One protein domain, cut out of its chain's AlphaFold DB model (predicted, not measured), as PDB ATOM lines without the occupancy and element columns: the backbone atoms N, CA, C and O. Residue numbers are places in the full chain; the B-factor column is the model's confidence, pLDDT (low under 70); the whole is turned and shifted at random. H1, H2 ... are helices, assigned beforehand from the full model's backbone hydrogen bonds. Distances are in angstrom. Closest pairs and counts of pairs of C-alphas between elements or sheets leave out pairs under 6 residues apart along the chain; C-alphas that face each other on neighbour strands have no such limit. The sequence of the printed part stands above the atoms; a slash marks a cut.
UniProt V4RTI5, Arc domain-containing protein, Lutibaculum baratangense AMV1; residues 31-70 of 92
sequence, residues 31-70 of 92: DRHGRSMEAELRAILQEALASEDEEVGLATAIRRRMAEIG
ATOM      1  N   ASP A  31     -25.028 -32.295 -33.737       97.75
ATOM      2  CA  ASP A  31     -24.267 -31.554 -34.750       97.75
ATOM      3  C   ASP A  31     -24.594 -30.046 -34.699       97.75
ATOM      4  O   ASP A  31     -23.684 -29.220 -34.729       97.75
ATOM      5  N   ARG A  32     -25.875 -29.669 -34.539       97.81
ATOM      6  CA  ARG A  32     -26.279 -28.256 -34.364       97.81
ATOM      7  C   ARG A  32     -25.693 -27.614 -33.109       97.81
ATOM      8  O   ARG A  32     -25.407 -26.424 -33.122       97.81
ATOM      9  N   HIS A  33     -25.550 -28.377 -32.030       96.38
ATOM     10  CA  HIS A  33     -24.992 -27.893 -30.768       96.38
ATOM     11  C   HIS A  33     -23.464 -28.030 -30.691       96.38
ATOM     12  O   HIS A  33     -22.878 -27.679 -29.669       96.38
ATOM     13  N   GLY A  34     -22.811 -28.557 -31.733       97.44
ATOM     14  CA  GLY A  34     -21.359 -28.732 -31.768       97.44
ATOM     15  C   GLY A  34     -20.823 -29.727 -30.734       97.44
ATOM     16  O   GLY A  34     -19.692 -29.578 -30.276       97.44
ATOM     17  N   ARG A  35     -21.614 -30.736 -30.335       96.94
ATOM     18  CA  ARG A  35     -21.217 -31.736 -29.326       96.94
ATOM     19  C   ARG A  35     -21.439 -33.170 -29.794       96.94
ATOM     20  O   ARG A  35     -22.127 -33.428 -30.775       96.94
ATOM     21  N   SER A  36     -20.834 -34.129 -29.092       96.94
ATOM     22  CA  SER A  36     -21.017 -35.549 -29.408       96.94
ATOM     23  C   SER A  36     -22.461 -35.994 -29.148       96.94
ATOM     24  O   SER A  36     -23.175 -35.417 -28.329       96.94
ATOM     25  N   MET A  37     -22.889 -37.068 -29.814       95.56
ATOM     26  CA  MET A  37     -24.223 -37.646 -29.599       95.56
ATOM     27  C   MET A  37     -24.447 -38.068 -28.138       95.56
ATOM     28  O   MET A  37     -25.547 -37.910 -27.618       95.56
ATOM     29  N   GLU A  38     -23.412 -38.584 -27.471       94.38
ATOM     30  CA  GLU A  38     -23.464 -38.940 -26.050       94.38
ATOM     31  C   GLU A  38     -23.622 -37.698 -25.164       94.38
ATOM     32  O   GLU A  38     -24.437 -37.693 -24.244       94.38
ATOM     33  N   ALA A  39     -22.877 -36.628 -25.458       95.06
ATOM     34  CA  ALA A  39     -23.003 -35.366 -24.737       95.06
ATOM     35  C   ALA A  39     -24.397 -34.744 -24.924       95.06
ATOM     36  O   ALA A  39     -24.970 -34.232 -23.965       95.06
ATOM     37  N   GLU A  40     -24.967 -34.838 -26.129       96.69
ATOM     38  CA  GLU A  40     -26.347 -34.427 -26.401       96.69
ATOM     39  C   GLU A  40     -27.353 -35.251 -25.600       96.69
ATOM     40  O   GLU A  40     -28.223 -34.680 -24.950       96.69
ATOM     41  N   LEU A  41     -27.211 -36.580 -25.598       95.38
ATOM     42  CA  LEU A  41     -28.085 -37.464 -24.833       95.38
ATOM     43  C   LEU A  41     -28.043 -37.133 -23.338       95.38
ATOM     44  O   LEU A  41     -29.092 -37.007 -22.713       95.38
ATOM     45  N   ARG A  42     -26.841 -36.957 -22.775       93.75
ATOM     46  CA  ARG A  42     -26.656 -36.606 -21.362       93.75
ATOM     47  C   ARG A  42     -27.346 -35.290 -21.017       93.75
ATOM     48  O   ARG A  42     -28.027 -35.222 -20.004       93.75
ATOM     49  N   ALA A  43     -27.201 -34.273 -21.857       94.44
ATOM     50  CA  ALA A  43     -27.825 -32.981 -21.612       94.44
ATOM     51  C   ALA A  43     -29.352 -33.018 -21.740       94.44
ATOM     52  O   ALA A  43     -30.024 -32.393 -20.933       94.44
ATOM     53  N   ILE A  44     -29.901 -33.774 -22.699       94.31
ATOM     54  CA  ILE A  44     -31.355 -33.975 -22.798       94.31
ATOM     55  C   ILE A  44     -31.883 -34.658 -21.535       94.31
ATOM     56  O   ILE A  44     -32.901 -34.236 -21.004       94.31
ATOM     57  N   LEU A  45     -31.194 -35.693 -21.043       92.44
ATOM     58  CA  LEU A  45     -31.587 -36.373 -19.807       92.44
ATOM     59  C   LEU A  45     -31.492 -35.441 -18.593       92.44
ATOM     60  O   LEU A  45     -32.394 -35.447 -17.768       92.44
ATOM     61  N   GLN A  46     -30.442 -34.619 -18.500       90.00
ATOM     62  CA  GLN A  46     -30.311 -33.616 -17.438       90.00
ATOM     63  C   GLN A  46     -31.443 -32.588 -17.479       90.00
ATOM     64  O   GLN A  46     -32.045 -32.327 -16.450       90.00
ATOM     65  N   GLU A  47     -31.751 -32.028 -18.649       88.62
ATOM     66  CA  GLU A  47     -32.825 -31.040 -18.826       88.62
ATOM     67  C   GLU A  47     -34.203 -31.636 -18.503       88.62
ATOM     68  O   GLU A  47     -34.994 -31.031 -17.778       88.62
ATOM     69  N   ALA A  48     -34.475 -32.844 -19.005       89.19
ATOM     70  CA  ALA A  48     -35.743 -33.530 -18.790       89.19
ATOM     71  C   ALA A  48     -35.970 -33.869 -17.310       89.19
ATOM     72  O   ALA A  48     -37.055 -33.617 -16.801       89.19
ATOM     73  N   LEU A  49     -34.947 -34.385 -16.620       86.50
ATOM     74  CA  LEU A  49     -35.055 -34.775 -15.211       86.50
ATOM     75  C   LEU A  49     -34.973 -33.573 -14.260       86.50
ATOM     76  O   LEU A  49     -35.662 -33.554 -13.249       86.50
ATOM     77  N   ALA A  50     -34.211 -32.528 -14.600       78.88
ATOM     78  CA  ALA A  50     -34.214 -31.284 -13.825       78.88
ATOM     79  C   ALA A  50     -35.606 -30.640 -13.796       78.88
ATOM     80  O   ALA A  50     -35.980 -30.041 -12.798       78.88
ATOM     81  N   SER A  51     -36.384 -30.798 -14.870       61.81
ATOM     82  CA  SER A  51     -37.759 -30.293 -14.944       61.81
ATOM     83  C   SER A  51     -38.741 -31.059 -14.045       61.81
ATOM     84  O   SER A  51     -39.806 -30.528 -13.745       61.81
ATOM     85  N   GLU A  52     -38.409 -32.289 -13.631       58.75
ATOM     86  CA  GLU A  52     -39.226 -33.104 -12.717       58.75
ATOM     87  C   GLU A  52     -38.893 -32.830 -11.240       58.75
ATOM     88  O   GLU A  52     -39.791 -32.867 -10.404       58.75
ATOM     89  N   ASP A  53     -37.632 -32.504 -10.925       54.38
ATOM     90  CA  ASP A  53     -37.170 -32.228  -9.554       54.38
ATOM     91  C   ASP A  53     -37.336 -30.759  -9.123       54.38
ATOM     92  O   ASP A  53     -37.269 -30.436  -7.933       54.38
ATOM     93  N   GLU A  54     -37.558 -29.841 -10.063       55.84
ATOM     94  CA  GLU A  54     -37.806 -28.436  -9.748       55.84
ATOM     95  C   GLU A  54     -39.299 -28.202  -9.441       55.84
ATOM     96  O   GLU A  54     -40.029 -27.557 -10.196       55.84
ATOM     97  N   GLU A  55     -39.746 -28.604  -8.243       57.34
ATOM     98  CA  GLU A  55     -40.717 -27.772  -7.520       57.34
ATOM     99  C   GLU A  55     -40.017 -26.441  -7.210       57.34
ATOM    100  O   GLU A  55     -39.505 -26.190  -6.117       57.34
ATOM    101  N   VAL A  56     -39.902 -25.584  -8.225       64.00
ATOM    102  CA  VAL A  56     -39.307 -24.266  -8.065       64.00
ATOM    103  C   VAL A  56     -40.222 -23.505  -7.123       64.00
ATOM    104  O   VAL A  56     -41.304 -23.068  -7.521       64.00
ATOM    105  N   GLY A  57     -39.801 -23.352  -5.866       73.44
ATOM    106  CA  GLY A  57     -40.535 -22.547  -4.895       73.44
ATOM    107  C   GLY A  57     -40.916 -21.208  -5.527       73.44
ATOM    108  O   GLY A  57     -40.099 -20.598  -6.223       73.44
ATOM    109  N   LEU A  58     -42.161 -20.766  -5.317       80.62
ATOM    110  CA  LEU A  58     -42.774 -19.636  -6.031       80.62
ATOM    111  C   LEU A  58     -41.838 -18.419  -6.159       80.62
ATOM    112  O   LEU A  58     -41.728 -17.820  -7.227       80.62
ATOM    113  N   ALA A  59     -41.106 -18.090  -5.092       82.44
ATOM    114  CA  ALA A  59     -40.144 -16.992  -5.078       82.44
ATOM    115  C   ALA A  59     -39.007 -17.157  -6.108       82.44
ATOM    116  O   ALA A  59     -38.643 -16.195  -6.782       82.44
ATOM    117  N   THR A  60     -38.455 -18.361  -6.254       84.31
ATOM    118  CA  THR A  60     -37.397 -18.669  -7.225       84.31
ATOM    119  C   THR A  60     -37.940 -18.620  -8.653       84.31
ATOM    120  O   THR A  60     -37.298 -18.043  -9.533       84.31
ATOM    121  N   ALA A  61     -39.161 -19.121  -8.874       83.75
ATOM    122  CA  ALA A  61     -39.822 -19.064 -10.176       83.75
ATOM    123  C   ALA A  61     -40.074 -17.612 -10.621       83.75
ATOM    124  O   ALA A  61     -39.781 -17.250 -11.763       83.75
ATOM    125  N   ILE A  62     -40.551 -16.761  -9.703       84.81
ATOM    126  CA  ILE A  62     -40.742 -15.323  -9.945       84.81
ATOM    127  C   ILE A  62     -39.402 -14.653 -10.269       84.81
ATOM    128  O   ILE A  62     -39.299 -13.962 -11.281       84.81
ATOM    129  N   ARG A  63     -38.356 -14.877  -9.461       85.06
ATOM    130  CA  ARG A  63     -37.033 -14.260  -9.677       85.06
ATOM    131  C   ARG A  63     -36.437 -14.612 -11.033       85.06
ATOM    132  O   ARG A  63     -35.896 -13.730 -11.691       85.06
ATOM    133  N   ARG A  64     -36.557 -15.868 -11.467       86.00
ATOM    134  CA  ARG A  64     -36.061 -16.310 -12.777       86.00
ATOM    135  C   ARG A  64     -36.749 -15.560 -13.917       86.00
ATOM    136  O   ARG A  64     -36.068 -15.045 -14.794       86.00
ATOM    137  N   ARG A  65     -38.078 -15.422 -13.856       84.12
ATOM    138  CA  ARG A  65     -38.852 -14.625 -14.823       84.12
ATOM    139  C   ARG A  65     -38.475 -13.144 -14.805       84.12
ATOM    140  O   ARG A  65     -38.360 -12.532 -15.857       84.12
ATOM    141  N   MET A  66     -38.252 -12.572 -13.624       85.81
ATOM    142  CA  MET A  66     -37.856 -11.166 -13.491       85.81
ATOM    143  C   MET A  66     -36.419 -10.910 -13.970       85.81
ATOM    144  O   MET A  66     -36.121  -9.822 -14.456       85.81
ATOM    145  N   ALA A  67     -35.524 -11.897 -13.879       85.75
ATOM    146  CA  ALA A  67     -34.154 -11.778 -14.378       85.75
ATOM    147  C   ALA A  67     -34.102 -11.589 -15.903       85.75
ATOM    148  O   ALA A  67     -33.281 -10.812 -16.386       85.75
ATOM    149  N   GLU A  68     -35.009 -12.226 -16.653       79.44
ATOM    150  CA  GLU A  68     -35.108 -12.079 -18.115       79.44
ATOM    151  C   GLU A  68     -35.440 -10.641 -18.552       79.44
ATOM    152  O   GLU A  68     -35.054 -10.227 -19.641       79.44
ATOM    153  N   ILE A  69     -36.099  -9.861 -17.688       84.19
ATOM    154  CA  ILE A  69     -36.477  -8.462 -17.944       84.19
ATOM    155  C   ILE A  69     -35.588  -7.444 -17.209       84.19
ATOM    156  O   ILE A  69     -35.935  -6.269 -17.133       84.19
ATOM    157  N   GLY A  70     -34.431  -7.870 -16.688       81.88
ATOM    158  CA  GLY A  70     -33.448  -6.973 -16.065       81.88
ATOM    159  C   GLY A  70     -33.494  -6.899 -14.535       81.88
ATOM    160  O   GLY A  70     -32.901  -5.996 -13.955       81.88
TER     161      GLY A  70
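This is residues 31 to 70 of the 92 residues of the protein "Arc domain-containing protein" of Lutibaculum baratangense AMV1 (UniProt V4RTI5). Two helices make a wide open V in an almost flat layout: the long H1 and the shorter H2 are joined at the corner by the link of residues 54 to 57, and the space between them is empty. At the other end of H1, residues 31 to 36 turn off as a short tail on the same side of H1 as H2, giving the whole an open U outline. The printed part has 40 residues, with two named helices, H1 then H2, and no named strand; the class is all helix. It is extended, with a radius of gyration of the C-alphas of 14.1 A, and the C-alphas span 36 by 24 by 8 A.

The printed part begins at Asp 31, with its C-alpha at (-24.267, -31.554, -34.750). H1 is residues 37 to 53, 24.5 A from first to last C-alpha, and begins with C-alpha 37 at (-24.223, -37.646, -29.599). H2 is residues 58 to 68, 16.2 A long in the same measure, and ends with C-alpha 68 at (-35.108, -12.079, -18.115).

H1 and H2 are apart, with no C-alpha of the one within 8 A of the other. A tight link of 4 residues joins them. Residues 41 to 55, of which 41 to 53 belong to H1, stand free. Residues 65 to 70, of which 65 to 68 belong to H2, stand free too. Of the O i to N i+4 pairs, 12 of 13 in H1 and 6 of 7 in H2 are within hydrogen-bond range.

The two C-alphas farthest apart are those of Asp 31 and Ala 59, at 36.7 A. The printed part has no cut and no long link between its helices. Its mean pLDDT is 84.6, and residues 51 to 56, of which 51 to 53 belong to H1, are under 70 in this model.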